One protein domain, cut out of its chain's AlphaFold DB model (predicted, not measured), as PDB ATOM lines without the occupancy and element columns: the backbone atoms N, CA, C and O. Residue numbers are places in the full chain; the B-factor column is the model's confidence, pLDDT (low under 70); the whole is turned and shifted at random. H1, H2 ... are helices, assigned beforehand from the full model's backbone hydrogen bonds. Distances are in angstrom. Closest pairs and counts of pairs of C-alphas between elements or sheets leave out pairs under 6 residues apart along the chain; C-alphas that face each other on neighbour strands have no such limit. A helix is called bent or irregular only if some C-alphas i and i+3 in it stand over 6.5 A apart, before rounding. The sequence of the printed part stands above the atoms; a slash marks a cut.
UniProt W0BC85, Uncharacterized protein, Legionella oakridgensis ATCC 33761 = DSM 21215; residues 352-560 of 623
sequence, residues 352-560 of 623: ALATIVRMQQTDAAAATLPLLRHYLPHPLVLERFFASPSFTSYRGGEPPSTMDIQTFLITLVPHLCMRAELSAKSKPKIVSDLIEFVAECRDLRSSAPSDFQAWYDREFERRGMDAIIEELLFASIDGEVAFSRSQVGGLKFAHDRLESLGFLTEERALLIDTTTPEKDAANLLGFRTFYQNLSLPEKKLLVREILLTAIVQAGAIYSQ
ATOM      1  N   ALA A 352     -53.658  30.884  41.396       93.50
ATOM      2  CA  ALA A 352     -54.714  29.874  41.289       93.50
ATOM      3  C   ALA A 352     -54.342  28.535  41.945       93.50
ATOM      4  O   ALA A 352     -55.221  27.730  42.256       93.50
ATOM      5  N   LEU A 353     -53.046  28.302  42.177       93.88
ATOM      6  CA  LEU A 353     -52.526  27.092  42.801       93.88
ATOM      7  C   LEU A 353     -52.582  27.232  44.323       93.88
ATOM      8  O   LEU A 353     -51.760  27.895  44.968       93.88
ATOM      9  N   ALA A 354     -53.584  26.583  44.915       90.19
ATOM     10  CA  ALA A 354     -53.918  26.727  46.328       90.19
ATOM     11  C   ALA A 354     -52.755  26.364  47.276       90.19
ATOM     12  O   ALA A 354     -52.689  26.917  48.383       90.19
ATOM     13  N   THR A 355     -51.876  25.459  46.834       90.25
ATOM     14  CA  THR A 355     -50.675  24.927  47.500       90.25
ATOM     15  C   THR A 355     -49.488  25.887  47.425       90.25
ATOM     16  O   THR A 355     -48.879  26.172  48.455       90.25
ATOM     17  N   ILE A 356     -49.222  26.480  46.258       91.62
ATOM     18  CA  ILE A 356     -48.131  27.441  46.026       91.62
ATOM     19  C   ILE A 356     -48.240  28.673  46.916       91.62
ATOM     20  O   ILE A 356     -47.285  29.031  47.610       91.62
ATOM     21  N   VAL A 357     -49.422  29.286  46.964       91.25
ATOM     22  CA  VAL A 357     -49.667  30.429  47.852       91.25
ATOM     23  C   VAL A 357     -49.431  30.030  49.313       91.25
ATOM     24  O   VAL A 357     -48.840  30.798  50.065       91.25
ATOM     25  N   ARG A 358     -49.835  28.816  49.724       90.00
ATOM     26  CA  ARG A 358     -49.608  28.311  51.088       90.00
ATOM     27  C   ARG A 358     -48.116  28.114  51.369       90.00
ATOM     28  O   ARG A 358     -47.659  28.534  52.427       90.00
ATOM     29  N   MET A 359     -47.356  27.545  50.431       87.56
ATOM     30  CA  MET A 359     -45.901  27.406  50.533       87.56
ATOM     31  C   MET A 359     -45.255  28.771  50.806       87.56
ATOM     32  O   MET A 359     -44.625  28.940  51.848       87.56
ATOM     33  N   GLN A 360     -45.493  29.767  49.944       87.50
ATOM     34  CA  GLN A 360     -44.906  31.106  50.101       87.50
ATOM     35  C   GLN A 360     -45.436  31.857  51.342       87.50
ATOM     36  O   GLN A 360     -44.702  32.635  51.939       87.50
ATOM     37  N   GLN A 361     -46.669  31.585  51.793       88.19
ATOM     38  CA  GLN A 361     -47.251  32.148  53.025       88.19
ATOM     39  C   GLN A 361     -46.694  31.521  54.319       88.19
ATOM     40  O   GLN A 361     -46.819  32.125  55.388       88.19
ATOM     41  N   THR A 362     -46.133  30.308  54.247       85.12
ATOM     42  CA  THR A 362     -45.554  29.583  55.399       85.12
ATOM     43  C   THR A 362     -44.029  29.630  55.464       85.12
ATOM     44  O   THR A 362     -43.476  29.517  56.558       85.12
ATOM     45  N   ASP A 363     -43.343  29.838  54.337       82.38
ATOM     46  CA  ASP A 363     -41.906  30.111  54.313       82.38
ATOM     47  C   ASP A 363     -41.650  31.528  54.859       82.38
ATOM     48  O   ASP A 363     -41.956  32.536  54.221       82.38
ATOM     49  N   ALA A 364     -41.086  31.607  56.067       71.94
ATOM     50  CA  ALA A 364     -40.810  32.867  56.755       71.94
ATOM     51  C   ALA A 364     -39.809  33.776  56.014       71.94
ATOM     52  O   ALA A 364     -39.729  34.961  56.336       71.94
ATOM     53  N   ALA A 365     -39.066  33.248  55.032       73.88
ATOM     54  CA  ALA A 365     -38.179  34.025  54.172       73.88
ATOM     55  C   ALA A 365     -38.865  34.529  52.883       73.88
ATOM     56  O   ALA A 365     -38.296  35.372  52.198       73.88
ATOM     57  N   ALA A 366     -40.071  34.044  52.557       77.25
ATOM     58  CA  ALA A 366     -40.842  34.417  51.363       77.25
ATOM     59  C   ALA A 366     -42.147  35.181  51.676       77.25
ATOM     60  O   ALA A 366     -42.644  35.925  50.827       77.25
ATOM     61  N   ALA A 367     -42.708  35.007  52.877       84.31
ATOM     62  CA  ALA A 367     -43.987  35.593  53.270       84.31
ATOM     63  C   ALA A 367     -43.940  37.132  53.250       84.31
ATOM     64  O   ALA A 367     -43.228  37.775  54.027       84.31
ATOM     65  N   THR A 368     -44.735  37.743  52.371       88.19
ATOM     66  CA  THR A 368     -44.487  39.120  51.926       88.19
ATOM     67  C   THR A 368     -44.851  40.175  52.975       88.19
ATOM     68  O   THR A 368     -44.064  41.088  53.216       88.19
ATOM     69  N   LEU A 369     -45.984  40.034  53.681       88.25
ATOM     70  CA  LEU A 369     -46.343  40.952  54.779       88.25
ATOM     71  C   LEU A 369     -45.286  40.986  55.910       88.25
ATOM     72  O   LEU A 369     -44.896  42.085  56.305       88.25
ATOM     73  N   PRO A 370     -44.796  39.847  56.446       87.69
ATOM     74  CA  PRO A 370     -43.667  39.831  57.381       87.69
ATOM     75  C   PRO A 370     -42.428  40.600  56.901       87.69
ATOM     76  O   PRO A 370     -41.856  41.353  57.689       87.69
ATOM     77  N   LEU A 371     -42.049  40.466  55.625       86.44
ATOM     78  CA  LEU A 371     -40.907  41.182  55.045       86.44
ATOM     79  C   LEU A 371     -41.157  42.698  54.972       86.44
ATOM     80  O   LEU A 371     -40.290  43.476  55.365       86.44
ATOM     81  N   LEU A 372     -42.357  43.137  54.569       88.75
ATOM     82  CA  LEU A 372     -42.727  44.560  54.589       88.75
ATOM     83  C   LEU A 372     -42.624  45.156  56.005       88.75
ATOM     84  O   LEU A 372     -42.012  46.208  56.181       88.75
ATOM     85  N   ARG A 373     -43.135  44.454  57.029       87.75
ATOM     86  CA  ARG A 373     -43.040  44.886  58.441       87.75
ATOM     87  C   ARG A 373     -41.612  44.884  59.004       87.75
ATOM     88  O   ARG A 373     -41.383  45.499  60.041       87.75
ATOM     89  N   HIS A 374     -40.663  44.183  58.375       84.88
ATOM     90  CA  HIS A 374     -39.256  44.200  58.790       84.88
ATOM     91  C   HIS A 374     -38.539  45.486  58.353       84.88
ATOM     92  O   HIS A 374     -37.735  46.023  59.112       84.88
ATOM     93  N   TYR A 375     -38.845  45.986  57.151       81.38
ATOM     94  CA  TYR A 375     -38.198  47.168  56.570       81.38
ATOM     95  C   TYR A 375     -38.969  48.481  56.779       81.38
ATOM     96  O   TYR A 375     -38.365  49.546  56.695       81.38
ATOM     97  N   LEU A 376     -40.284  48.435  57.028       83.62
ATOM     98  CA  LEU A 376     -41.119  49.628  57.200       83.62
ATOM     99  C   LEU A 376     -41.531  49.799  58.674       83.62
ATOM    100  O   LEU A 376     -42.379  49.050  59.162       83.62
ATOM    101  N   PRO A 377     -41.002  50.804  59.401       77.50
ATOM    102  CA  PRO A 377     -41.298  51.029  60.820       77.50
ATOM    103  C   PRO A 377     -42.642  51.756  61.039       77.50
ATOM    104  O   PRO A 377     -42.773  52.601  61.929       77.50
ATOM    105  N   HIS A 378     -43.636  51.499  60.186       83.25
ATOM    106  CA  HIS A 378     -44.934  52.177  60.138       83.25
ATOM    107  C   HIS A 378     -46.060  51.132  59.993       83.25
ATOM    108  O   HIS A 378     -45.839  50.109  59.347       83.25
ATOM    109  N   PRO A 379     -47.269  51.359  60.547       89.69
ATOM    110  CA  PRO A 379     -48.429  50.515  60.253       89.69
ATOM    111  C   PRO A 379     -48.743  50.538  58.752       89.69
ATOM    112  O   PRO A 379     -48.848  51.623  58.175       89.69
ATOM    113  N   LEU A 380     -48.895  49.366  58.133       94.19
ATOM    114  CA  LEU A 380     -48.985  49.252  56.677       94.19
ATOM    115  C   LEU A 380     -50.358  49.713  56.162       94.19
ATOM    116  O   LEU A 380     -51.414  49.360  56.698       94.19
ATOM    117  N   VAL A 381     -50.361  50.479  55.075       96.31
ATOM    118  CA  VAL A 381     -51.575  50.909  54.378       96.31
ATOM    119  C   VAL A 381     -52.219  49.731  53.630       96.31
ATOM    120  O   VAL A 381     -53.447  49.651  53.576       96.31
ATOM    121  N   LEU A 382     -51.433  48.754  53.166       95.06
ATOM    122  CA  LEU A 382     -51.920  47.474  52.633       95.06
ATOM    123  C   LEU A 382     -52.766  46.694  53.652       95.06
ATOM    124  O   LEU A 382     -53.819  46.169  53.301       95.06
ATOM    125  N   GLU A 383     -52.380  46.661  54.932       94.75
ATOM    126  CA  GLU A 383     -53.169  45.976  55.974       94.75
ATOM    127  C   GLU A 383     -54.559  46.605  56.150       94.75
ATOM    128  O   GLU A 383     -55.534  45.907  56.427       94.75
ATOM    129  N   ARG A 384     -54.677  47.917  55.907       95.31
ATOM    130  CA  ARG A 384     -55.963  48.630  55.894       95.31
ATOM    131  C   ARG A 384     -56.785  48.351  54.637       95.31
ATOM    132  O   ARG A 384     -58.007  48.393  54.729       95.31
ATOM    133  N   PHE A 385     -56.154  48.054  53.498       96.38
ATOM    134  CA  PHE A 385     -56.859  47.571  52.307       96.38
ATOM    135  C   PHE A 385     -57.442  46.176  52.553       96.38
ATOM    136  O   PHE A 385     -58.642  45.981  52.358       96.38
ATOM    137  N   PHE A 386     -56.640  45.242  53.071       95.19
ATOM    138  CA  PHE A 386     -57.080  43.869  53.351       95.19
ATOM    139  C   PHE A 386     -58.153  43.776  54.449       95.19
ATOM    140  O   PHE A 386     -58.953  42.844  54.449       95.19
ATOM    141  N   ALA A 387     -58.206  44.756  55.358       92.69
ATOM    142  CA  ALA A 387     -59.274  44.912  56.347       92.69
ATOM    143  C   ALA A 387     -60.480  45.745  55.853       92.69
ATOM    144  O   ALA A 387     -61.412  45.987  56.623       92.69
ATOM    145  N   SER A 388     -60.474  46.228  54.604       92.62
ATOM    146  CA  SER A 388     -61.554  47.051  54.044       92.62
ATOM    147  C   SER A 388     -62.615  46.208  53.320       92.62
ATOM    148  O   SER A 388     -62.270  45.201  52.705       92.62
ATOM    149  N   PRO A 389     -63.881  46.669  53.242       89.62
ATOM    150  CA  PRO A 389     -64.905  46.055  52.386       89.62
ATOM    151  C   PRO A 389     -64.617  46.121  50.873       89.62
ATOM    152  O   PRO A 389     -65.454  45.708  50.078       89.62
ATOM    153  N   SER A 390     -63.485  46.704  50.454       90.50
ATOM    154  CA  SER A 390     -63.028  46.720  49.057       90.50
ATOM    155  C   SER A 390     -62.105  45.544  48.716       90.50
ATOM    156  O   SER A 390     -61.753  45.395  47.551       90.50
ATOM    157  N   PHE A 391     -61.717  44.723  49.697       95.19
ATOM    158  CA  PHE A 391     -60.976  43.482  49.480       95.19
ATOM    159  C   PHE A 391     -61.887  42.272  49.709       95.19
ATOM    160  O   PHE A 391     -62.584  42.181  50.719       95.19
ATOM    161  N   THR A 392     -61.879  41.334  48.766       91.12
ATOM    162  CA  THR A 392     -62.704  40.121  48.767       91.12
ATOM    163  C   THR A 392     -61.825  38.878  48.882       91.12
ATOM    164  O   THR A 392     -60.738  38.815  48.302       91.12
ATOM    165  N   SER A 393     -62.275  37.881  49.651       91.75
ATOM    166  CA  SER A 393     -61.540  36.621  49.808       91.75
ATOM    167  C   SER A 393     -61.488  35.855  48.482       91.75
ATOM    168  O   SER A 393     -62.516  35.633  47.841       91.75
ATOM    169  N   TYR A 394     -60.295  35.394  48.103       91.69
ATOM    170  CA  TYR A 394     -60.112  34.502  46.961       91.69
ATOM    171  C   TYR A 394     -60.687  33.110  47.255       91.69
ATOM    172  O   TYR A 394     -61.231  32.459  46.367       91.69
ATOM    173  N   ARG A 395     -60.588  32.640  48.501       82.88
ATOM    174  CA  ARG A 395     -60.916  31.256  48.895       82.88
ATOM    175  C   ARG A 395     -62.296  31.095  49.535       82.88
ATOM    176  O   ARG A 395     -62.747  29.968  49.726       82.88
ATOM    177  N   GLY A 396     -62.972  32.206  49.816       77.69
ATOM    178  CA  GLY A 396     -64.262  32.250  50.494       77.69
ATOM    179  C   GLY A 396     -64.129  32.278  52.019       77.69
ATOM    180  O   GLY A 396     -63.242  31.659  52.604       77.69
ATOM    181  N   GLY A 397     -65.057  32.991  52.657       72.25
ATOM    182  CA  GLY A 397     -65.051  33.267  54.093       72.25
ATOM    183  C   GLY A 397     -64.792  34.742  54.402       72.25
ATOM    184  O   GLY A 397     -64.128  35.451  53.647       72.25
ATOM    185  N   GLU A 398     -65.335  35.198  55.529       74.25
ATOM    186  CA  GLU A 398     -65.131  36.545  56.066       74.25
ATOM    187  C   GLU A 398     -64.707  36.441  57.545       74.25
ATOM    188  O   GLU A 398     -65.319  35.668  58.291       74.25
ATOM    189  N   PRO A 399     -63.692  37.201  58.003       82.81
ATOM    190  CA  PRO A 399     -62.831  38.091  57.217       82.81
ATOM    191  C   PRO A 399     -61.871  37.322  56.279       82.81
ATOM    192  O   PRO A 399     -61.632  36.132  56.501       82.81
ATOM    193  N   PRO A 400     -61.290  37.985  55.259       87.19
ATOM    194  CA  PRO A 400     -60.280  37.388  54.384       87.19
ATOM    195  C   PRO A 400     -59.078  36.811  55.151       87.19
ATOM    196  O   PRO A 400     -58.620  37.361  56.154       87.19
ATOM    197  N   SER A 401     -58.559  35.686  54.664       90.75
ATOM    198  CA  SER A 401     -57.488  34.920  55.307       90.75
ATOM    199  C   SER A 401     -56.083  35.438  54.972       90.75
ATOM    200  O   SER A 401     -55.867  36.142  53.985       90.75
ATOM    201  N   THR A 402     -55.071  35.005  55.733       89.44
ATOM    202  CA  THR A 402     -53.660  35.275  55.396       89.44
ATOM    203  C   THR A 402     -53.233  34.655  54.065       89.44
ATOM    204  O   THR A 402     -52.313  35.174  53.436       89.44
ATOM    205  N   MET A 403     -53.899  33.586  53.605       90.69
ATOM    206  CA  MET A 403     -53.687  33.061  52.254       90.69
ATOM    207  C   MET A 403     -54.288  33.979  51.188       90.69
ATOM    208  O   MET A 403     -53.638  34.174  50.173       90.69
ATOM    209  N   ASP A 404     -55.469  34.571  51.404       93.38
ATOM    210  CA  ASP A 404     -56.070  35.518  50.446       93.38
ATOM    211  C   ASP A 404     -55.184  36.757  50.258       93.38
ATOM    212  O   ASP A 404     -54.964  37.215  49.139       93.38
ATOM    213  N   ILE A 405     -54.610  37.254  51.358       92.81
ATOM    214  CA  ILE A 405     -53.634  38.347  51.339       92.81
ATOM    215  C   ILE A 405     -52.381  37.955  50.542       92.81
ATOM    216  O   ILE A 405     -51.927  38.719  49.691       92.81
ATOM    217  N   GLN A 406     -51.824  36.763  50.785       91.94
ATOM    218  CA  GLN A 406     -50.649  36.302  50.042       91.94
ATOM    219  C   GLN A 406     -50.973  36.034  48.560       91.94
ATOM    220  O   GLN A 406     -50.109  36.273  47.724       91.94
ATOM    221  N   THR A 407     -52.202  35.621  48.215       93.88
ATOM    222  CA  THR A 407     -52.668  35.520  46.821       93.88
ATOM    223  C   THR A 407     -52.574  36.879  46.115       93.88
ATOM    224  O   THR A 407     -51.922  36.962  45.077       93.88
ATOM    225  N   PHE A 408     -53.129  37.952  46.698       94.94
ATOM    226  CA  PHE A 408     -53.063  39.304  46.114       94.94
ATOM    227  C   PHE A 408     -51.625  39.824  45.972       94.94
ATOM    228  O   PHE A 408     -51.266  40.435  44.970       94.94
ATOM    229  N   LEU A 409     -50.764  39.574  46.964       92.69
ATOM    230  CA  LEU A 409     -49.365  40.014  46.905       92.69
ATOM    231  C   LEU A 409     -48.534  39.223  45.875       92.69
ATOM    232  O   LEU A 409     -47.529  39.743  45.393       92.69
ATOM    233  N   ILE A 410     -48.965  38.011  45.504       89.56
ATOM    234  CA  ILE A 410     -48.370  37.212  44.421       89.56
ATOM    235  C   ILE A 410     -48.808  37.708  43.032       89.56
ATOM    236  O   ILE A 410     -47.988  37.654  42.123       89.56
ATOM    237  N   THR A 411     -50.035  38.217  42.842       90.94
ATOM    238  CA  THR A 411     -50.478  38.782  41.544       90.94
ATOM    239  C   THR A 411     -50.004  40.220  41.326       90.94
ATOM    240  O   THR A 411     -49.594  40.581  40.221       90.94
ATOM    241  N   LEU A 412     -49.976  41.042  42.381       92.12
ATOM    242  CA  LEU A 412     -49.633  42.468  42.313       92.12
ATOM    243  C   LEU A 412     -48.258  42.759  41.678       92.12
ATOM    244  O   LEU A 412     -48.105  43.771  40.991       92.12
ATOM    245  N   VAL A 413     -47.257  41.898  41.900       88.62
ATOM    246  CA  VAL A 413     -45.901  42.091  41.353       88.62
ATOM    247  C   VAL A 413     -45.850  41.825  39.838       88.62
ATOM    248  O   VAL A 413     -45.441  42.742  39.124       88.62
ATOM    249  N   PRO A 414     -46.323  40.673  39.309       87.75
ATOM    250  CA  PRO A 414     -46.566  40.477  37.879       87.75
ATOM    251  C   PRO A 414     -47.316  41.634  37.209       87.75
ATOM    252  O   PRO A 414     -46.843  42.131  36.188       87.75
ATOM    253  N   HIS A 415     -48.408  42.133  37.801       90.88
ATOM    254  CA  HIS A 415     -49.152  43.273  37.250       90.88
ATOM    255  C   HIS A 415     -48.303  44.544  37.142       90.88
ATOM    256  O   HIS A 415     -48.308  45.204  36.104       90.88
ATOM    257  N   LEU A 416     -47.528  44.892  38.175       90.94
ATOM    258  CA  LEU A 416     -46.632  46.050  38.105       90.94
ATOM    259  C   LEU A 416     -45.545  45.871  37.031       90.94
ATOM    260  O   LEU A 416     -45.287  46.802  36.264       90.94
ATOM    261  N   CYS A 417     -44.926  44.691  36.953       88.50
ATOM    262  CA  CYS A 417     -43.893  44.398  35.960       88.50
ATOM    263  C   CYS A 417     -44.457  44.459  34.530       88.50
ATOM    264  O   CYS A 417     -43.935  45.204  33.703       88.50
ATOM    265  N   MET A 418     -45.576  43.779  34.264       86.25
ATOM    266  CA  MET A 418     -46.256  43.789  32.965       86.25
ATOM    267  C   MET A 418     -46.733  45.199  32.580       86.25
ATOM    268  O   MET A 418     -46.566  45.621  31.432       86.25
ATOM    269  N   ARG A 419     -47.235  46.000  33.537       89.31
ATOM    270  CA  ARG A 419     -47.563  47.417  33.295       89.31
ATOM    271  C   ARG A 419     -46.360  48.258  32.903       89.31
ATOM    272  O   ARG A 419     -46.499  49.112  32.021       89.31
ATOM    273  N   ALA A 420     -45.215  48.056  33.549       89.50
ATOM    274  CA  ALA A 420     -43.977  48.732  33.190       89.50
ATOM    275  C   ALA A 420     -43.557  48.345  31.761       89.50
ATOM    276  O   ALA A 420     -43.312  49.219  30.931       89.50
ATOM    277  N   GLU A 421     -43.602  47.057  31.429       87.81
ATOM    278  CA  GLU A 421     -43.170  46.527  30.135       87.81
ATOM    279  C   GLU A 421     -44.045  46.961  28.957       87.81
ATOM    280  O   GLU A 421     -43.544  47.512  27.974       87.81
ATOM    281  N   LEU A 422     -45.370  46.843  29.089       86.81
ATOM    282  CA  LEU A 422     -46.328  47.361  28.107       86.81
ATOM    283  C   LEU A 422     -46.230  48.890  27.942       86.81
ATOM    284  O   LEU A 422     -46.662  49.439  26.925       86.81
ATOM    285  N   SER A 423     -45.645  49.587  28.922       90.06
ATOM    286  CA  SER A 423     -45.373  51.025  28.864       90.06
ATOM    287  C   SER A 423     -43.974  51.370  28.339       90.06
ATOM    288  O   SER A 423     -43.747  52.530  28.007       90.06
ATOM    289  N   ALA A 424     -43.039  50.421  28.199       89.56
ATOM    290  CA  ALA A 424     -41.639  50.710  27.858       89.56
ATOM    291  C   ALA A 424     -41.490  51.465  26.525       89.56
ATOM    292  O   ALA A 424     -40.706  52.406  26.419       89.56
ATOM    293  N   LYS A 425     -42.307  51.133  25.517       88.12
ATOM    294  CA  LYS A 425     -42.292  51.806  24.204       88.12
ATOM    295  C   LYS A 425     -42.869  53.231  24.225       88.12
ATOM    296  O   LYS A 425     -42.505  54.040  23.376       88.12
ATOM    297  N   SER A 426     -43.783  53.543  25.147       91.75
ATOM    298  CA  SER A 426     -44.507  54.827  25.199       91.75
ATOM    299  C   SER A 426     -44.024  55.766  26.308       91.75
ATOM    300  O   SER A 426     -44.142  56.982  26.176       91.75
ATOM    301  N   LYS A 427     -43.449  55.213  27.381       92.56
ATOM    302  CA  LYS A 427     -42.959  55.912  28.576       92.56
ATOM    303  C   LYS A 427     -41.533  55.448  28.971       92.56
ATOM    304  O   LYS A 427     -41.297  55.225  30.159       92.56
ATOM    305  N   PRO A 428     -40.562  55.306  28.038       91.19
ATOM    306  CA  PRO A 428     -39.297  54.596  28.285       91.19
ATOM    307  C   PRO A 428     -38.517  55.097  29.506       91.19
ATOM    308  O   PRO A 428     -38.007  54.288  30.271       91.19
ATOM    309  N   LYS A 429     -38.477  56.418  29.752       92.56
ATOM    310  CA  LYS A 429     -37.781  56.969  30.927       92.56
ATOM    311  C   LYS A 429     -38.430  56.550  32.252       92.56
ATOM    312  O   LYS A 429     -37.723  56.098  33.137       92.56
ATOM    313  N   ILE A 430     -39.758  56.660  32.361       93.31
ATOM    314  CA  ILE A 430     -40.532  56.282  33.563       93.31
ATOM    315  C   ILE A 430     -40.285  54.809  33.913       93.31
ATOM    316  O   ILE A 430     -40.189  54.451  35.084       93.31
ATOM    317  N   VAL A 431     -40.147  53.970  32.885       92.31
ATOM    318  CA  VAL A 431     -39.835  52.551  33.037       92.31
ATOM    319  C   VAL A 431     -38.362  52.346  33.418       92.31
ATOM    320  O   VAL A 431     -38.102  51.658  34.394       92.31
ATOM    321  N   SER A 432     -37.393  52.986  32.751       91.19
ATOM    322  CA  SER A 432     -35.969  52.890  33.132       91.19
ATOM    323  C   SER A 432     -35.720  53.349  34.577       91.19
ATOM    324  O   SER A 432     -35.132  52.603  35.356       91.19
ATOM    325  N   ASP A 433     -36.274  54.504  34.977       93.12
ATOM    326  CA  ASP A 433     -36.171  55.053  36.338       93.12
ATOM    327  C   ASP A 433     -36.672  54.035  37.396       93.12
ATOM    328  O   ASP A 433     -36.062  53.901  38.462       93.12
ATOM    329  N   LEU A 434     -37.762  53.304  37.101       93.75
ATOM    330  CA  LEU A 434     -38.313  52.227  37.938       93.75
ATOM    331  C   LEU A 434     -37.388  51.003  37.994       93.75
ATOM    332  O   LEU A 434     -37.143  50.463  39.072       93.75
ATOM    333  N   ILE A 435     -36.898  50.544  36.843       90.06
ATOM    334  CA  ILE A 435     -36.112  49.307  36.727       90.06
ATOM    335  C   ILE A 435     -34.741  49.470  37.382       90.06
ATOM    336  O   ILE A 435     -34.314  48.589  38.128       90.06
ATOM    337  N   GLU A 436     -34.096  50.619  37.181       89.75
ATOM    338  CA  GLU A 436     -32.868  51.013  37.876       89.75
ATOM    339  C   GLU A 436     -33.092  51.043  39.394       89.75
ATOM    340  O   GLU A 436     -32.344  50.415  40.141       89.75
ATOM    341  N   PHE A 437     -34.178  51.674  39.860       92.62
ATOM    342  CA  PHE A 437     -34.506  51.727  41.286       92.62
ATOM    343  C   PHE A 437     -34.741  50.333  41.896       92.62
ATOM    344  O   PHE A 437     -34.166  50.027  42.941       92.62
ATOM    345  N   VAL A 438     -35.530  49.465  41.250       90.62
ATOM    346  CA  VAL A 438     -35.787  48.091  41.727       90.62
ATOM    347  C   VAL A 438     -34.512  47.240  41.715       90.62
ATOM    348  O   VAL A 438     -34.297  46.468  42.650       90.62
ATOM    349  N   ALA A 439     -33.649  47.393  40.706       84.81
ATOM    350  CA  ALA A 439     -32.362  46.705  40.631       84.81
ATOM    351  C   ALA A 439     -31.417  47.131  41.766       84.81
ATOM    352  O   ALA A 439     -30.995  46.286  42.552       84.81
ATOM    353  N   GLU A 440     -31.168  48.437  41.915       87.94
ATOM    354  CA  GLU A 440     -30.324  48.983  42.986       87.94
ATOM    355  C   GLU A 440     -30.849  48.589  44.378       87.94
ATOM    356  O   GLU A 440     -30.066  48.253  45.266       87.94
ATOM    357  N   CYS A 441     -32.174  48.551  44.568       88.12
ATOM    358  CA  CYS A 441     -32.772  48.061  45.809       88.12
ATOM    359  C   CYS A 441     -32.482  46.575  46.067       88.12
ATOM    360  O   CYS A 441     -32.195  46.209  47.206       88.12
ATOM    361  N   ARG A 442     -32.566  45.711  45.045       82.81
ATOM    362  CA  ARG A 442     -32.298  44.267  45.178       82.81
ATOM    363  C   ARG A 442     -30.833  44.006  45.540       82.81
ATOM    364  O   ARG A 442     -30.581  43.210  46.444       82.81
ATOM    365  N   ASP A 443     -29.900  44.739  44.931       78.38
ATOM    366  CA  ASP A 443     -28.467  44.666  45.242       78.38
ATOM    367  C   ASP A 443     -28.184  45.142  46.687       78.38
ATOM    368  O   ASP A 443     -27.542  44.445  47.484       78.38
ATOM    369  N   LEU A 444     -28.731  46.303  47.073       81.62
ATOM    370  CA  LEU A 444     -28.527  46.917  48.393       81.62
ATOM    371  C   LEU A 444     -29.262  46.220  49.545       81.62
ATOM    372  O   LEU A 444     -28.904  46.442  50.704       81.62
ATOM    373  N   ARG A 445     -30.235  45.338  49.275       74.50
ATOM    374  CA  ARG A 445     -30.935  44.538  50.304       74.50
ATOM    375  C   ARG A 445     -30.004  43.584  51.073       74.50
ATOM    376  O   ARG A 445     -30.394  43.040  52.101       74.50
ATOM    377  N   SER A 446     -28.782  43.386  50.577       68.94
ATOM    378  CA  SER A 446     -27.689  42.666  51.248       68.94
ATOM    379  C   SER A 446     -27.009  43.452  52.387       68.94
ATOM    380  O   SER A 446     -26.256  42.868  53.166       68.94
ATOM    381  N   SER A 447     -27.256  44.764  52.492       72.12
ATOM    382  CA  SER A 447     -26.700  45.640  53.532       72.12
ATOM    383  C   SER A 447     -27.507  45.607  54.843       72.12
ATOM    384  O   SER A 447     -28.504  44.895  54.967       72.12
ATOM    385  N   ALA A 448     -27.078  46.372  55.856       76.94
ATOM    386  CA  ALA A 448     -27.829  46.490  57.105       76.94
ATOM    387  C   ALA A 448     -29.226  47.107  56.849       76.94
ATOM    388  O   ALA A 448     -29.315  48.095  56.114       76.94
ATOM    389  N   PRO A 449     -30.319  46.608  57.471       79.19
ATOM    390  CA  PRO A 449     -31.675  47.095  57.193       79.19
ATOM    391  C   PRO A 449     -31.870  48.607  57.382       79.19
ATOM    392  O   PRO A 449     -32.617  49.219  56.626       79.19
ATOM    393  N   SER A 450     -31.161  49.222  58.338       81.38
ATOM    394  CA  SER A 450     -31.136  50.678  58.551       81.38
ATOM    395  C   SER A 450     -30.610  51.453  57.344       81.38
ATOM    396  O   SER A 450     -31.121  52.521  57.011       81.38
ATOM    397  N   ASP A 451     -29.586  50.910  56.697       84.19
ATOM    398  CA  ASP A 451     -28.801  51.587  55.673       84.19
ATOM    399  C   ASP A 451     -29.517  51.443  54.328       84.19
ATOM    400  O   ASP A 451     -29.680  52.426  53.601       84.19
ATOM    401  N   PHE A 452     -30.064  50.248  54.069       87.19
ATOM    402  CA  PHE A 452     -31.031  50.003  53.004       87.19
ATOM    403  C   PHE A 452     -32.257  50.923  53.127       87.19
ATOM    404  O   PHE A 452     -32.590  51.601  52.158       87.19
ATOM    405  N   GLN A 453     -32.902  51.018  54.300       86.44
ATOM    406  CA  GLN A 453     -34.098  51.857  54.458       86.44
ATOM    407  C   GLN A 453     -33.778  53.354  54.282       86.44
ATOM    408  O   GLN A 453     -34.472  54.054  53.544       86.44
ATOM    409  N   ALA A 454     -32.696  53.852  54.892       87.25
ATOM    410  CA  ALA A 454     -32.275  55.250  54.752       87.25
ATOM    411  C   ALA A 454     -31.841  55.609  53.315       87.25
ATOM    412  O   ALA A 454     -31.936  56.768  52.900       87.25
ATOM    413  N   TRP A 455     -31.372  54.626  52.541       91.88
ATOM    414  CA  TRP A 455     -31.148  54.769  51.105       91.88
ATOM    415  C   TRP A 455     -32.473  54.788  50.333       91.88
ATOM    416  O   TRP A 455     -32.704  55.715  49.556       91.88
ATOM    417  N   TYR A 456     -33.357  53.824  50.601       92.19
ATOM    418  CA  TYR A 456     -34.652  53.648  49.941       92.19
ATOM    419  C   TYR A 456     -35.531  54.894  50.072       92.19
ATOM    420  O   TYR A 456     -35.948  55.463  49.065       92.19
ATOM    421  N   ASP A 457     -35.738  55.383  51.299       90.56
ATOM    422  CA  ASP A 457     -36.593  56.540  51.578       90.56
ATOM    423  C   ASP A 457     -36.073  57.832  50.917       90.56
ATOM    424  O   ASP A 457     -36.865  58.698  50.533       90.56
ATOM    425  N   ARG A 458     -34.748  57.959  50.741       93.12
ATOM    426  CA  ARG A 458     -34.117  59.087  50.039       93.12
ATOM    427  C   ARG A 458     -34.291  58.977  48.525       93.12
ATOM    428  O   ARG A 458     -34.665  59.955  47.880       93.12
ATOM    429  N   GLU A 459     -33.990  57.817  47.946       95.19
ATOM    430  CA  GLU A 459     -34.032  57.619  46.494       95.19
ATOM    431  C   GLU A 459     -35.461  57.577  45.947       95.19
ATOM    432  O   GLU A 459     -35.698  58.101  44.861       95.19
ATOM    433  N   PHE A 460     -36.416  57.054  46.722       94.81
ATOM    434  CA  PHE A 460     -37.844  57.072  46.407       94.81
ATOM    435  C   PHE A 460     -38.342  58.498  46.123       94.81
ATOM    436  O   PHE A 460     -38.904  58.766  45.058       94.81
ATOM    437  N   GLU A 461     -38.081  59.437  47.043       94.06
ATOM    438  CA  GLU A 461     -38.471  60.844  46.874       94.06
ATOM    439  C   GLU A 461     -37.598  61.550  45.820       94.06
ATOM    440  O   GLU A 461     -38.112  62.347  45.037       94.06
ATOM    441  N   ARG A 462     -36.292  61.238  45.731       95.38
ATOM    442  CA  ARG A 462     -35.383  61.838  44.732       95.38
ATOM    443  C   ARG A 462     -35.777  61.496  43.289       95.38
ATOM    444  O   ARG A 462     -35.549  62.312  42.398       95.38
ATOM    445  N   ARG A 463     -36.315  60.296  43.050       94.62
ATOM    446  CA  ARG A 463     -36.709  59.807  41.716       94.62
ATOM    447  C   ARG A 463     -38.202  59.994  41.406       94.62
ATOM    448  O   ARG A 463     -38.595  59.755  40.272       94.62
ATOM    449  N   GLY A 464     -39.019  60.441  42.367       95.06
ATOM    450  CA  GLY A 464     -40.463  60.642  42.167       95.06
ATOM    451  C   GLY A 464     -41.238  59.333  41.982       95.06
ATOM    452  O   GLY A 464     -42.130  59.245  41.136       95.06
ATOM    453  N   MET A 465     -40.866  58.297  42.741       96.19
ATOM    454  CA  MET A 465     -41.424  56.944  42.614       96.19
ATOM    455  C   MET A 465     -42.942  56.870  42.858       96.19
ATOM    456  O   MET A 465     -43.611  55.991  42.319       96.19
ATOM    457  N   ASP A 466     -43.502  57.816  43.610       95.62
ATOM    458  CA  ASP A 466     -44.944  57.971  43.802       95.62
ATOM    459  C   ASP A 466     -45.689  58.273  42.495       95.62
ATOM    460  O   ASP A 466     -46.664  57.589  42.180       95.62
ATOM    461  N   ALA A 467     -45.192  59.221  41.698       95.50
ATOM    462  CA  ALA A 467     -45.776  59.548  40.397       95.50
ATOM    463  C   ALA A 467     -45.599  58.412  39.373       95.50
ATOM    464  O   ALA A 467     -46.492  58.156  38.569       95.50
ATOM    465  N   ILE A 468     -44.466  57.700  39.420       96.00
ATOM    466  CA  ILE A 468     -44.163  56.582  38.513       96.00
ATOM    467  C   ILE A 468     -45.163  55.428  38.695       96.00
ATOM    468  O   ILE A 468     -45.679  54.906  37.708       96.00
ATOM    469  N   ILE A 469     -45.489  55.052  39.934       95.88
ATOM    470  CA  ILE A 469     -46.447  53.966  40.204       95.88
ATOM    471  C   ILE A 469     -47.903  54.426  40.042       95.88
ATOM    472  O   ILE A 469     -48.734  53.625  39.610       95.88
ATOM    473  N   GLU A 470     -48.235  55.697  40.304       95.19
ATOM    474  CA  GLU A 470     -49.561  56.233  39.951       95.19
ATOM    475  C   GLU A 470     -49.794  56.159  38.426       95.19
ATOM    476  O   GLU A 470     -50.850  55.699  37.996       95.19
ATOM    477  N   GLU A 471     -48.786  56.486  37.609       94.50
ATOM    478  CA  GLU A 471     -48.853  56.501  36.138       94.50
ATOM    479  C   GLU A 471     -48.749  55.110  35.469       94.50
ATOM    480  O   GLU A 471     -49.350  54.875  34.410       94.50
ATOM    481  N   LEU A 472     -47.978  54.178  36.045       93.00
ATOM    482  CA  LEU A 472     -47.819  52.818  35.509       93.00
ATOM    483  C   LEU A 472     -48.913  51.861  35.989       93.00
ATOM    484  O   LEU A 472     -49.481  51.152  35.158       93.00
ATOM    485  N   LEU A 473     -49.220  51.847  37.291       93.62
ATOM    486  CA  LEU A 473     -50.203  50.936  37.881       93.62
ATOM    487  C   LEU A 473     -51.591  51.585  37.935       93.62
ATOM    488  O   LEU A 473     -52.467  51.215  37.159       93.62
ATOM    489  N   PHE A 474     -51.809  52.570  38.810       94.94
ATOM    490  CA  PHE A 474     -53.168  53.030  39.144       94.94
ATOM    491  C   PHE A 474     -53.916  53.707  37.985       94.94
ATOM    492  O   PHE A 474     -55.125  53.507  37.849       94.94
ATOM    493  N   ALA A 475     -53.220  54.452  37.124       92.38
ATOM    494  CA  ALA A 475     -53.785  55.060  35.919       92.38
ATOM    495  C   ALA A 475     -54.044  54.052  34.782       92.38
ATOM    496  O   ALA A 475     -54.820  54.346  33.875       92.38
ATOM    497  N   SER A 476     -53.425  52.864  34.827       91.25
ATOM    498  CA  SER A 476     -53.529  51.832  33.780       91.25
ATOM    499  C   SER A 476     -54.231  50.542  34.241       91.25
ATOM    500  O   SER A 476     -54.327  49.593  33.467       91.25
ATOM    501  N   ILE A 477     -54.722  50.489  35.484       94.00
ATOM    502  CA  ILE A 477     -55.176  49.257  36.156       94.00
ATOM    503  C   ILE A 477     -56.380  48.574  35.491       94.00
ATOM    504  O   ILE A 477     -56.528  47.366  35.624       94.00
ATOM    505  N   ASP A 478     -57.200  49.294  34.714       92.69
ATOM    506  CA  ASP A 478     -58.264  48.668  33.906       92.69
ATOM    507  C   ASP A 478     -57.705  47.691  32.853       92.69
ATOM    508  O   ASP A 478     -58.390  46.743  32.478       92.69
ATOM    509  N   GLY A 479     -56.456  47.885  32.407       90.50
ATOM    510  CA  GLY A 479     -55.755  46.942  31.534       90.50
ATOM    511  C   GLY A 479     -55.431  45.623  32.238       90.50
ATOM    512  O   GLY A 479     -55.637  44.563  31.657       90.50
ATOM    513  N   GLU A 480     -55.027  45.679  33.509       91.50
ATOM    514  CA  GLU A 480     -54.755  44.480  34.314       91.50
ATOM    515  C   GLU A 480     -56.050  43.770  34.706       91.50
ATOM    516  O   GLU A 480     -56.151  42.556  34.591       91.50
ATOM    517  N   VAL A 481     -57.093  44.531  35.042       93.94
ATOM    518  CA  VAL A 481     -58.454  44.014  35.258       93.94
ATOM    519  C   VAL A 481     -58.992  43.297  34.011       93.94
ATOM    520  O   VAL A 481     -59.721  42.316  34.146       93.94
ATOM    521  N   ALA A 482     -58.657  43.759  32.803       91.38
ATOM    522  CA  ALA A 482     -58.992  43.058  31.563       91.38
ATOM    523  C   ALA A 482     -58.104  41.818  31.338       91.38
ATOM    524  O   ALA A 482     -58.618  40.777  30.931       91.38
ATOM    525  N   PHE A 483     -56.805  41.906  31.644       89.88
ATOM    526  CA  PHE A 483     -55.858  40.798  31.512       89.88
ATOM    527  C   PHE A 483     -56.188  39.629  32.451       89.88
ATOM    528  O   PHE A 483     -56.357  38.515  31.965       89.88
ATOM    529  N   SER A 484     -56.389  39.862  33.756       92.38
ATOM    530  CA  SER A 484     -56.761  38.793  34.698       92.38
ATOM    531  C   SER A 484     -58.028  38.065  34.220       92.38
ATOM    532  O   SER A 484     -58.064  36.838  34.156       92.38
ATOM    533  N   ARG A 485     -59.052  38.791  33.744       92.94
ATOM    534  CA  ARG A 485     -60.252  38.163  33.155       92.94
ATOM    535  C   ARG A 485     -59.966  37.324  31.915       92.94
ATOM    536  O   ARG A 485     -60.496  36.220  31.792       92.94
ATOM    537  N   SER A 486     -59.136  37.819  30.997       89.94
ATOM    538  CA  SER A 486     -58.863  37.123  29.736       89.94
ATOM    539  C   SER A 486     -58.152  35.777  29.946       89.94
ATOM    540  O   SER A 486     -58.296  34.876  29.115       89.94
ATOM    541  N   GLN A 487     -57.446  35.602  31.070       90.62
ATOM    542  CA  GLN A 487     -56.746  34.367  31.442       90.62
ATOM    543  C   GLN A 487     -57.670  33.216  31.882       90.62
ATOM    544  O   GLN A 487     -57.269  32.055  31.776       90.62
ATOM    545  N   VAL A 488     -58.909  33.487  32.327       92.19
ATOM    546  CA  VAL A 488     -59.846  32.463  32.850       92.19
ATOM    547  C   VAL A 488     -60.051  31.311  31.858       92.19
ATOM    548  O   VAL A 488     -60.074  30.142  32.245       92.19
ATOM    549  N   GLY A 489     -60.156  31.624  30.563       88.75
ATOM    550  CA  GLY A 489     -60.352  30.623  29.515       88.75
ATOM    551  C   GLY A 489     -59.135  29.724  29.269       88.75
ATOM    552  O   GLY A 489     -59.313  28.554  28.938       88.75
ATOM    553  N   GLY A 490     -57.911  30.242  29.410       89.38
ATOM    554  CA  GLY A 490     -56.680  29.444  29.307       89.38
ATOM    555  C   GLY A 490     -56.449  28.595  30.560       89.38
ATOM    556  O   GLY A 490     -56.190  27.398  30.467       89.38
ATOM    557  N   LEU A 491     -56.661  29.183  31.742       92.56
ATOM    558  CA  LEU A 491     -56.544  28.497  33.030       92.56
ATOM    559  C   LEU A 491     -57.536  27.328  33.155       92.56
ATOM    560  O   LEU A 491     -57.167  26.256  33.633       92.56
ATOM    561  N   LYS A 492     -58.775  27.504  32.670       93.50
ATOM    562  CA  LYS A 492     -59.743  26.405  32.582       93.50
ATOM    563  C   LYS A 492     -59.298  25.319  31.598       93.50
ATOM    564  O   LYS A 492     -59.372  24.148  31.945       93.50
ATOM    565  N   PHE A 493     -58.815  25.675  30.405       93.19
ATOM    566  CA  PHE A 493     -58.296  24.677  29.460       93.19
ATOM    567  C   PHE A 493     -57.171  23.831  30.088       93.19
ATOM    568  O   PHE A 493     -57.189  22.606  29.969       93.19
ATOM    569  N   ALA A 494     -56.233  24.461  30.802       94.19
ATOM    570  CA  ALA A 494     -55.132  23.755  31.450       94.19
ATOM    571  C   ALA A 494     -55.610  22.824  32.584       94.19
ATOM    572  O   ALA A 494     -55.133  21.692  32.677       94.19
ATOM    573  N   HIS A 495     -56.590  23.255  33.390       95.31
ATOM    574  CA  HIS A 495     -57.286  22.391  34.351       95.31
ATOM    575  C   HIS A 495     -57.925  21.179  33.649       95.31
ATOM    576  O   HIS A 495     -57.579  20.037  33.951       95.31
ATOM    577  N   ASP A 496     -58.798  21.418  32.669       95.19
ATOM    578  CA  ASP A 496     -59.578  20.373  31.998       95.19
ATOM    579  C   ASP A 496     -58.663  19.384  31.234       95.19
ATOM    580  O   ASP A 496     -58.938  18.181  31.185       95.19
ATOM    581  N   ARG A 497     -57.516  19.840  30.692       95.50
ATOM    582  CA  ARG A 497     -56.497  18.947  30.110       95.50
ATOM    583  C   ARG A 497     -55.806  18.111  31.188       95.50
ATOM    584  O   ARG A 497     -55.734  16.899  31.003       95.50
ATOM    585  N   LEU A 498     -55.355  18.689  32.305       95.75
ATOM    586  CA  LEU A 498     -54.731  17.939  33.411       95.75
ATOM    587  C   LEU A 498     -55.698  16.928  34.067       95.75
ATOM    588  O   LEU A 498     -55.272  15.839  34.463       95.75
ATOM    589  N   GLU A 499     -56.998  17.233  34.126       95.31
ATOM    590  CA  GLU A 499     -58.052  16.276  34.493       95.31
ATOM    591  C   GLU A 499     -58.159  15.145  33.455       95.31
ATOM    592  O   GLU A 499     -58.095  13.971  33.822       95.31
ATOM    593  N   SER A 500     -58.215  15.463  32.155       94.06
ATOM    594  CA  SER A 500     -58.282  14.450  31.083       94.06
ATOM    595  C   SER A 500     -57.030  13.561  30.979       94.06
ATOM    596  O   SER A 500     -57.118  12.406  30.560       94.06
ATOM    597  N   LEU A 501     -55.868  14.069  31.409       93.38
ATOM    598  CA  LEU A 501     -54.621  13.315  31.568       93.38
ATOM    599  C   LEU A 501     -54.593  12.495  32.874       93.38
ATOM    600  O   LEU A 501     -53.611  11.799  33.140       93.38
ATOM    601  N   GLY A 502     -55.644  12.544  33.696       93.44
ATOM    602  CA  GLY A 502     -55.781  11.760  34.923       93.44
ATOM    603  C   GLY A 502     -54.844  12.196  36.051       93.44
ATOM    604  O   GLY A 502     -54.386  11.341  36.803       93.44
ATOM    605  N   PHE A 503     -54.514  13.490  36.141       93.31
ATOM    606  CA  PHE A 503     -53.715  14.049  37.240       93.31
ATOM    607  C   PHE A 503     -54.561  14.779  38.293       93.31
ATOM    608  O   PHE A 503     -54.194  14.792  39.468       93.31
ATOM    609  N   LEU A 504     -55.707  15.345  37.900       91.88
ATOM    610  CA  LEU A 504     -56.617  16.083  38.788       91.88
ATOM    611  C   LEU A 504     -57.839  15.243  39.197       91.88
ATOM    612  O   LEU A 504     -58.982  15.644  39.015       91.88
ATOM    613  N   THR A 505     -57.602  14.046  39.732       87.12
ATOM    614  CA  THR A 505     -58.668  13.150  40.213       87.12
ATOM    615  C   THR A 505     -59.006  13.385  41.686       87.12
ATOM    616  O   THR A 505     -58.122  13.679  42.491       87.12
ATOM    617  N   GLU A 506     -60.268  13.162  42.059       87.25
ATOM    618  CA  GLU A 506     -60.754  13.235  43.448       87.25
ATOM    619  C   GLU A 506     -60.407  14.586  44.109       87.25
ATOM    620  O   GLU A 506     -60.767  15.634  43.577       87.25
ATOM    621  N   GLU A 507     -59.700  14.604  45.244       82.25
ATOM    622  CA  GLU A 507     -59.316  15.851  45.924       82.25
ATOM    623  C   GLU A 507     -58.371  16.736  45.083       82.25
ATOM    624  O   GLU A 507     -58.357  17.956  45.262       82.25
ATOM    625  N   ARG A 508     -57.630  16.167  44.112       86.38
ATOM    626  CA  ARG A 508     -56.744  16.938  43.213       86.38
ATOM    627  C   ARG A 508     -57.511  17.781  42.189       86.38
ATOM    628  O   ARG A 508     -56.939  18.738  41.677       86.38
ATOM    629  N   ALA A 509     -58.803  17.524  41.965       85.69
ATOM    630  CA  ALA A 509     -59.669  18.400  41.165       85.69
ATOM    631  C   ALA A 509     -59.809  19.820  41.759       85.69
ATOM    632  O   ALA A 509     -60.220  20.749  41.072       85.69
ATOM    633  N   LEU A 510     -59.444  20.020  43.033       86.25
ATOM    634  CA  LEU A 510     -59.469  21.323  43.710       86.25
ATOM    635  C   LEU A 510     -58.090  22.014  43.770       86.25
ATOM    636  O   LEU A 510     -57.925  22.995  44.497       86.25
ATOM    637  N   LEU A 511     -57.086  21.514  43.036       89.25
ATOM    638  CA  LEU A 511     -55.721  22.061  43.044       89.25
ATOM    639  C   LEU A 511     -55.619  23.450  42.383       89.25
ATOM    640  O   LEU A 511     -54.836  24.289  42.840       89.25
ATOM    641  N   ILE A 512     -56.408  23.685  41.328       93.50
ATOM    642  CA  ILE A 512     -56.405  24.908  40.512       93.50
ATOM    643  C   ILE A 512     -57.770  25.595  40.639       93.50
ATOM    644  O   ILE A 512     -58.753  25.146  40.049       93.50
ATOM    645  N   ASP A 513     -57.843  26.721  41.352       93.19
ATOM    646  CA  ASP A 513     -59.055  27.547  41.352       93.19
ATOM    647  C   ASP A 513     -59.104  28.420  40.089       93.19
ATOM    648  O   ASP A 513     -58.568  29.531  40.043       93.19
ATOM    649  N   THR A 514     -59.800  27.917  39.067       93.19
ATOM    650  CA  THR A 514     -60.046  28.598  37.783       93.19
ATOM    651  C   THR A 514     -60.815  29.921  37.907       93.19
ATOM    652  O   THR A 514     -60.803  30.717  36.971       93.19
ATOM    653  N   THR A 515     -61.447  30.205  39.054       93.50
ATOM    654  CA  THR A 515     -62.166  31.467  39.314       93.50
ATOM    655  C   THR A 515     -61.291  32.546  39.961       93.50
ATOM    656  O   THR A 515     -61.720  33.694  40.076       93.50
ATOM    657  N   THR A 516     -60.051  32.209  40.340       94.75
ATOM    658  CA  THR A 516     -59.052  33.142  40.895       94.75
ATOM    659  C   THR A 516     -58.915  34.448  40.101       94.75
ATOM    660  O   THR A 516     -58.949  35.500  40.740       94.75
ATOM    661  N   PRO A 517     -58.827  34.450  38.754       94.50
ATOM    662  CA  PRO A 517     -58.532  35.678  38.013       94.50
ATOM    663  C   PRO A 517     -59.690  36.693  37.974       94.50
ATOM    664  O   PRO A 517     -59.453  37.893  37.861       94.50
ATOM    665  N   GLU A 518     -60.947  36.262  38.148       95.19
ATOM    666  CA  GLU A 518     -62.086  37.186  38.329       95.19
ATOM    667  C   GLU A 518     -62.099  37.817  39.729       95.19
ATOM    668  O   GLU A 518     -62.404  39.002  39.882       95.19
ATOM    669  N   LYS A 519     -61.728  37.047  40.760       95.44
ATOM    670  CA  LYS A 519     -61.573  37.556  42.135       95.44
ATOM    671  C   LYS A 519     -60.405  38.539  42.213       95.44
ATOM    672  O   LYS A 519     -60.498  39.563  42.883       95.44
ATOM    673  N   ASP A 520     -59.343  38.262  41.462       96.31
ATOM    674  CA  ASP A 520     -58.218  39.169  41.276       96.31
ATOM    675  C   ASP A 520     -58.635  40.473  40.579       96.31
ATOM    676  O   ASP A 520     -58.462  41.552  41.142       96.31
ATOM    677  N   ALA A 521     -59.315  40.382  39.430       95.75
ATOM    678  CA  ALA A 521     -59.866  41.538  38.721       95.75
ATOM    679  C   ALA A 521     -60.804  42.387  39.609       95.75
ATOM    680  O   ALA A 521     -60.785  43.619  39.540       95.75
ATOM    681  N   ALA A 522     -61.603  41.757  40.475       96.25
ATOM    682  CA  ALA A 522     -62.419  42.453  41.471       96.25
ATOM    683  C   ALA A 522     -61.565  43.149  42.550       96.25
ATOM    684  O   ALA A 522     -61.817  44.312  42.877       96.25
ATOM    685  N   ASN A 523     -60.523  42.488  43.061       97.44
ATOM    686  CA  ASN A 523     -59.615  43.053  44.057       97.44
ATOM    687  C   ASN A 523     -58.735  44.184  43.498       97.44
ATOM    688  O   ASN A 523     -58.502  45.155  44.211       97.44
ATOM    689  N   LEU A 524     -58.328  44.148  42.225       97.31
ATOM    690  CA  LEU A 524     -57.655  45.265  41.545       97.31
ATOM    691  C   LEU A 524     -58.570  46.503  41.436       97.31
ATOM    692  O   LEU A 524     -58.149  47.627  41.729       97.31
ATOM    693  N   LEU A 525     -59.852  46.313  41.094       96.94
ATOM    694  CA  LEU A 525     -60.858  47.388  41.101       96.94
ATOM    695  C   LEU A 525     -61.093  47.951  42.513       96.94
ATOM    696  O   LEU A 525     -61.183  49.172  42.694       96.94
ATOM    697  N   GLY A 526     -61.140  47.075  43.519       97.25
ATOM    698  CA  GLY A 526     -61.178  47.445  44.931       97.25
ATOM    699  C   GLY A 526     -59.946  48.241  45.364       97.25
ATOM    700  O   GLY A 526     -60.079  49.273  46.018       97.25
ATOM    701  N   PHE A 527     -58.753  47.832  44.927       97.75
ATOM    702  CA  PHE A 527     -57.477  48.468  45.254       97.75
ATOM    703  C   PHE A 527     -57.353  49.874  44.658       97.75
ATOM    704  O   PHE A 527     -56.953  50.805  45.360       97.75
ATOM    705  N   ARG A 528     -57.797  50.078  43.406       96.75
ATOM    706  CA  ARG A 528     -57.957  51.428  42.834       96.75
ATOM    707  C   ARG A 528     -58.894  52.284  43.677       96.75
ATOM    708  O   ARG A 528     -58.560  53.424  43.991       96.75
ATOM    709  N   THR A 529     -60.061  51.744  44.023       96.38
ATOM    710  CA  THR A 529     -61.090  52.475  44.778       96.38
ATOM    711  C   THR A 529     -60.569  52.866  46.163       96.38
ATOM    712  O   THR A 529     -60.754  53.999  46.601       96.38
ATOM    713  N   PHE A 530     -59.843  51.969  46.828       97.62
ATOM    714  CA  PHE A 530     -59.151  52.239  48.083       97.62
ATOM    715  C   PHE A 530     -58.100  53.352  47.923       97.62
ATOM    716  O   PHE A 530     -58.181  54.360  48.620       97.62
ATOM    717  N   TYR A 531     -57.185  53.238  46.952       96.81
ATOM    718  CA  TYR A 531     -56.144  54.243  46.680       96.81
ATOM    719  C   TYR A 531     -56.702  55.637  46.356       96.81
ATOM    720  O   TYR A 531     -56.154  56.646  46.800       96.81
ATOM    721  N   GLN A 532     -57.812  55.718  45.617       95.81
ATOM    722  CA  GLN A 532     -58.484  56.982  45.301       95.81
ATOM    723  C   GLN A 532     -59.083  57.677  46.536       95.81
ATOM    724  O   GLN A 532     -59.208  58.900  46.531       95.81
ATOM    725  N   ASN A 533     -59.412  56.923  47.590       96.62
ATOM    726  CA  ASN A 533     -59.940  57.447  48.853       96.62
ATOM    727  C   ASN A 533     -58.851  57.764  49.902       96.62
ATOM    728  O   ASN A 533     -59.170  58.311  50.959       96.62
ATOM    729  N   LEU A 534     -57.578  57.440  49.639       96.94
ATOM    730  CA  LEU A 534     -56.459  57.781  50.522       96.94
ATOM    731  C   LEU A 534     -56.073  59.263  50.417       96.94
ATOM    732  O   LEU A 534     -56.081  59.855  49.334       96.94
ATOM    733  N   SER A 535     -55.639  59.855  51.532       96.88
ATOM    734  CA  SER A 535     -54.994  61.171  51.503       96.88
ATOM    735  C   SER A 535     -53.614  61.100  50.831       96.88
ATOM    736  O   SER A 535     -52.980  60.046  50.779       96.88
ATOM    737  N   LEU A 536     -53.107  62.231  50.324       94.69
ATOM    738  CA  LEU A 536     -51.834  62.272  49.586       94.69
ATOM    739  C   LEU A 536     -50.623  61.674  50.356       94.69
ATOM    740  O   LEU A 536     -49.838  60.961  49.728       94.69
ATOM    741  N   PRO A 537     -50.461  61.868  51.685       94.94
ATOM    742  CA  PRO A 537     -49.422  61.172  52.449       94.94
ATOM    743  C   PRO A 537     -49.605  59.646  52.482       94.94
ATOM    744  O   PRO A 537     -48.634  58.905  52.357       94.94
ATOM    745  N   GLU A 538     -50.843  59.162  52.604       95.69
ATOM    746  CA  GLU A 538     -51.149  57.726  52.625       95.69
ATOM    747  C   GLU A 538     -50.967  57.080  51.247       95.69
ATOM    748  O   GLU A 538     -50.494  55.949  51.167       95.69
ATOM    749  N   LYS A 539     -51.262  57.808  50.158       96.31
ATOM    750  CA  LYS A 539     -50.930  57.387  48.789       96.31
ATOM    751  C   LYS A 539     -49.426  57.138  48.626       96.31
ATOM    752  O   LYS A 539     -49.047  56.096  48.098       96.31
ATOM    753  N   LYS A 540     -48.574  58.060  49.101       94.88
ATOM    754  CA  LYS A 540     -47.107  57.895  49.082       94.88
ATOM    755  C   LYS A 540     -46.661  56.659  49.872       94.88
ATOM    756  O   LYS A 540     -45.828  55.903  49.377       94.88
ATOM    757  N   LEU A 541     -47.230  56.429  51.060       94.69
ATOM    758  CA  LEU A 541     -46.940  55.236  51.870       94.69
ATOM    759  C   LEU A 541     -47.349  53.939  51.155       94.69
ATOM    760  O   LEU A 541     -46.521  53.040  51.031       94.69
ATOM    761  N   LEU A 542     -48.560  53.871  50.588       96.12
ATOM    762  CA  LEU A 542     -48.996  52.692  49.837       96.12
ATOM    763  C   LEU A 542     -48.081  52.411  48.634       96.12
ATOM    764  O   LEU A 542     -47.759  51.258  48.370       96.12
ATOM    765  N   VAL A 543     -47.611  53.443  47.927       95.88
ATOM    766  CA  VAL A 543     -46.665  53.248  46.817       95.88
ATOM    767  C   VAL A 543     -45.303  52.722  47.292       95.88
ATOM    768  O   VAL A 543     -44.738  51.857  46.620       95.88
ATOM    769  N   ARG A 544     -44.795  53.151  48.459       93.75
ATOM    770  CA  ARG A 544     -43.597  52.537  49.072       93.75
ATOM    771  C   ARG A 544     -43.818  51.051  49.355       93.75
ATOM    772  O   ARG A 544     -42.973  50.226  49.024       93.75
ATOM    773  N   GLU A 545     -44.977  50.692  49.898       94.75
ATOM    774  CA  GLU A 545     -45.333  49.298  50.185       94.75
ATOM    775  C   GLU A 545     -45.438  48.441  48.908       94.75
ATOM    776  O   GLU A 545     -44.888  47.339  48.867       94.75
ATOM    777  N   ILE A 546     -46.059  48.952  47.838       94.69
ATOM    778  CA  ILE A 546     -46.140  48.279  46.525       94.69
ATOM    779  C   ILE A 546     -44.739  48.061  45.932       94.69
ATOM    780  O   ILE A 546     -44.408  46.954  45.507       94.69
ATOM    781  N   LEU A 547     -43.889  49.092  45.921       92.88
ATOM    782  CA  LEU A 547     -42.530  48.975  45.385       92.88
ATOM    783  C   LEU A 547     -41.677  48.001  46.194       92.88
ATOM    784  O   LEU A 547     -40.979  47.166  45.619       92.88
ATOM    785  N   LEU A 548     -41.758  48.068  47.523       90.62
ATOM    786  CA  LEU A 548     -41.036  47.144  48.384       90.62
ATOM    787  C   LEU A 548     -41.526  45.697  48.196       90.62
ATOM    788  O   LEU A 548     -40.695  44.795  48.186       90.62
ATOM    789  N   THR A 549     -42.820  45.474  47.933       91.06
ATOM    790  CA  THR A 549     -43.382  44.154  47.570       91.06
ATOM    791  C   THR A 549     -42.649  43.554  46.358       91.06
ATOM    792  O   THR A 549     -42.207  42.408  46.417       91.06
ATOM    793  N   ALA A 550     -42.412  44.338  45.299       88.69
ATOM    794  CA  ALA A 550     -41.662  43.895  44.112       88.69
ATOM    795  C   ALA A 550     -40.146  43.694  44.359       88.69
ATOM    796  O   ALA A 550     -39.481  42.935  43.647       88.69
ATOM    797  N   ILE A 551     -39.579  44.344  45.381       87.75
ATOM    798  CA  ILE A 551     -38.171  44.201  45.797       87.75
ATOM    799  C   ILE A 551     -37.960  42.962  46.694       87.75
ATOM    800  O   ILE A 551     -36.889  42.348  46.656       87.75
ATOM    801  N   VAL A 552     -38.970  42.568  47.480       84.31
ATOM    802  CA  VAL A 552     -38.926  41.408  48.396       84.31
ATOM    803  C   VAL A 552     -39.643  40.157  47.857       84.31
ATOM    804  O   VAL A 552     -39.860  39.208  48.605       84.31
ATOM    805  N   GLN A 553     -39.968  40.131  46.558       81.75
ATOM    806  CA  GLN A 553     -40.458  38.952  45.825       81.75
ATOM    807  C   GLN A 553     -39.575  37.717  46.103       81.75
ATOM    808  O   GLN A 553     -38.345  37.821  46.093       81.75
ATOM    809  N   ALA A 554     -40.174  36.542  46.329       74.75
ATOM    810  CA  ALA A 554     -39.477  35.409  46.950       74.75
ATOM    811  C   ALA A 554     -38.322  34.850  46.106       74.75
ATOM    812  O   ALA A 554     -37.319  34.393  46.653       74.75
ATOM    813  N   GLY A 555     -38.395  34.960  44.781       73.31
ATOM    814  CA  GLY A 555     -37.291  34.590  43.893       73.31
ATOM    815  C   GLY A 555     -36.012  35.398  44.121       73.31
ATOM    816  O   GLY A 555     -34.918  34.876  43.931       73.31
ATOM    817  N   ALA A 556     -36.125  36.633  44.626       74.88
ATOM    818  CA  ALA A 556     -34.982  37.439  45.050       74.88
ATOM    819  C   ALA A 556     -34.424  37.008  46.423       74.88
ATOM    820  O   ALA A 556     -33.422  37.561  46.871       74.88
ATOM    821  N   ILE A 557     -35.074  36.073  47.125       72.19
ATOM    822  CA  ILE A 557     -34.522  35.324  48.264       72.19
ATOM    823  C   ILE A 557     -33.948  33.981  47.775       72.19
ATOM    824  O   ILE A 557     -32.882  33.575  48.232       72.19
ATOM    825  N   TYR A 558     -34.583  33.316  46.803       75.75
ATOM    826  CA  TYR A 558     -34.061  32.072  46.215       75.75
ATOM    827  C   TYR A 558     -32.739  32.291  45.450       75.75
ATOM    828  O   TYR A 558     -31.863  31.433  45.507       75.75
ATOM    829  N   SER A 559     -32.516  33.468  44.847       68.00
ATOM    830  CA  SER A 559     -31.210  33.886  44.293       68.00
ATOM    831  C   SER A 559     -30.127  34.171  45.348       68.00
ATOM    832  O   SER A 559     -29.005  34.542  45.014       68.00
ATOM    833  N   GLN A 560     -30.442  34.018  46.636       65.62
ATOM    834  CA  GLN A 560     -29.490  34.110  47.749       65.62
ATOM    835  C   GLN A 560     -29.239  32.728  48.392       65.62
ATOM    836  O   GLN A 560     -28.536  32.636  49.398       65.62
TER     837      GLN A 560
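AT A GLANCE: This is residues 352 to 560 of the 623 residues of an uncharacterized protein of Legionella oakridgensis ATCC 33761 = DSM 21215 (UniProt W0BC85). Look first for H8, the longest helix by residues: it bends, its arm H8a lies side by side with H10, and its arm H8b with short H9 makes one end of an elongated body. H4 runs through the middle, with H1, H5, H7 and H11 packed on it at wide angles, and the hairpin of H5 and H6 makes the other end. The printed part has 209 residues with twelve named helices, H1 to H12 in that order, and no named strand: all helix. It is compact, with a radius of gyration of the C-alphas of 17.7 A, and spans 54 by 35 by 33 A.

IN THESE COORDINATES: Find C-alpha 477 at (-55.176, 49.257, 36.156), where H8, residues 477 to 500, begins. By its hydrogen bonds it was assigned as one helix, but it is bent: C-alphas 486 and 489 are 6.7 A apart, and its arms H8a, residues 477 to 486, and H8b, 489 to 500, stand at a shallow tilt of 29 degrees. H4, residues 402 to 424, runs 33.8 A from (-53.660, 35.275, 55.396). H10, 516 to 533, measures 25.6 A; H5, 428 to 444, 24.1 A; H11, 536 to 551, 23.0 A; H6, 449 to 463, 20.7 A. Shorter are H1, 354 to 362; H2, 368 to 375; H3, 381 to 386; H7, 465 to 474; H9, 506 to 510; and H12, 555 to 558, ending at (-34.061, 32.072, 46.215).

HOW THE PARTS SIT: Start at H8a, which touches H10 at Val 481 and Ala 521, C-alphas 4.5 A apart, a shallow tilt of 11 degrees, opposite ways. H8b and H9 are close but not clearly touching, closest C-alphas Glu 499 and Ala 509 at 7.2 A. Move to the hub, H4: its residues 409 to 413 alone touch H11, closest C-alphas Val 413 and Ala 550 at 5.4 A, about perpendicular at 90 degrees. Its residues 402 to 410 alone touch H1, closest C-alphas Val 357 and Thr 407 at 6.0 A. H7 touches it at Arg 419 and Leu 472, C-alphas 5.8 A apart. H11 touches H3, closest C-alphas Val 381 and Leu 542 at 5.5 A, and H2, Thr 368 and Thr 549 at 6.7 A. The hairpin of H5 and H6 has a shallow tilt of 11 degrees, closest C-alphas Leu 444 and Phe 452 at 6.1 A. H12 touches no helix. Every O i to N i+4 pair is within hydrogen-bond range in H2, H3, H5, H7, H8b, H10 and H11; H1 has 4 of 5, H4 17 of 19, H6 9 of 11, H8a 5 of 6, and H9 0 of 1 but 2 of 2 O i to N i+3 pairs, while H12 is too short for an O i to N i+4 pair.

THE WHOLE: The two C-alphas farthest apart, Arg 462 and Gly 502, are 55.0 A apart. The printed part has no cut; the link H3 to H4, residues 387 to 401, is long and the others are tight. Mean pLDDT of the printed part is 89.9; residues 446 and 559 to 560 are under 70.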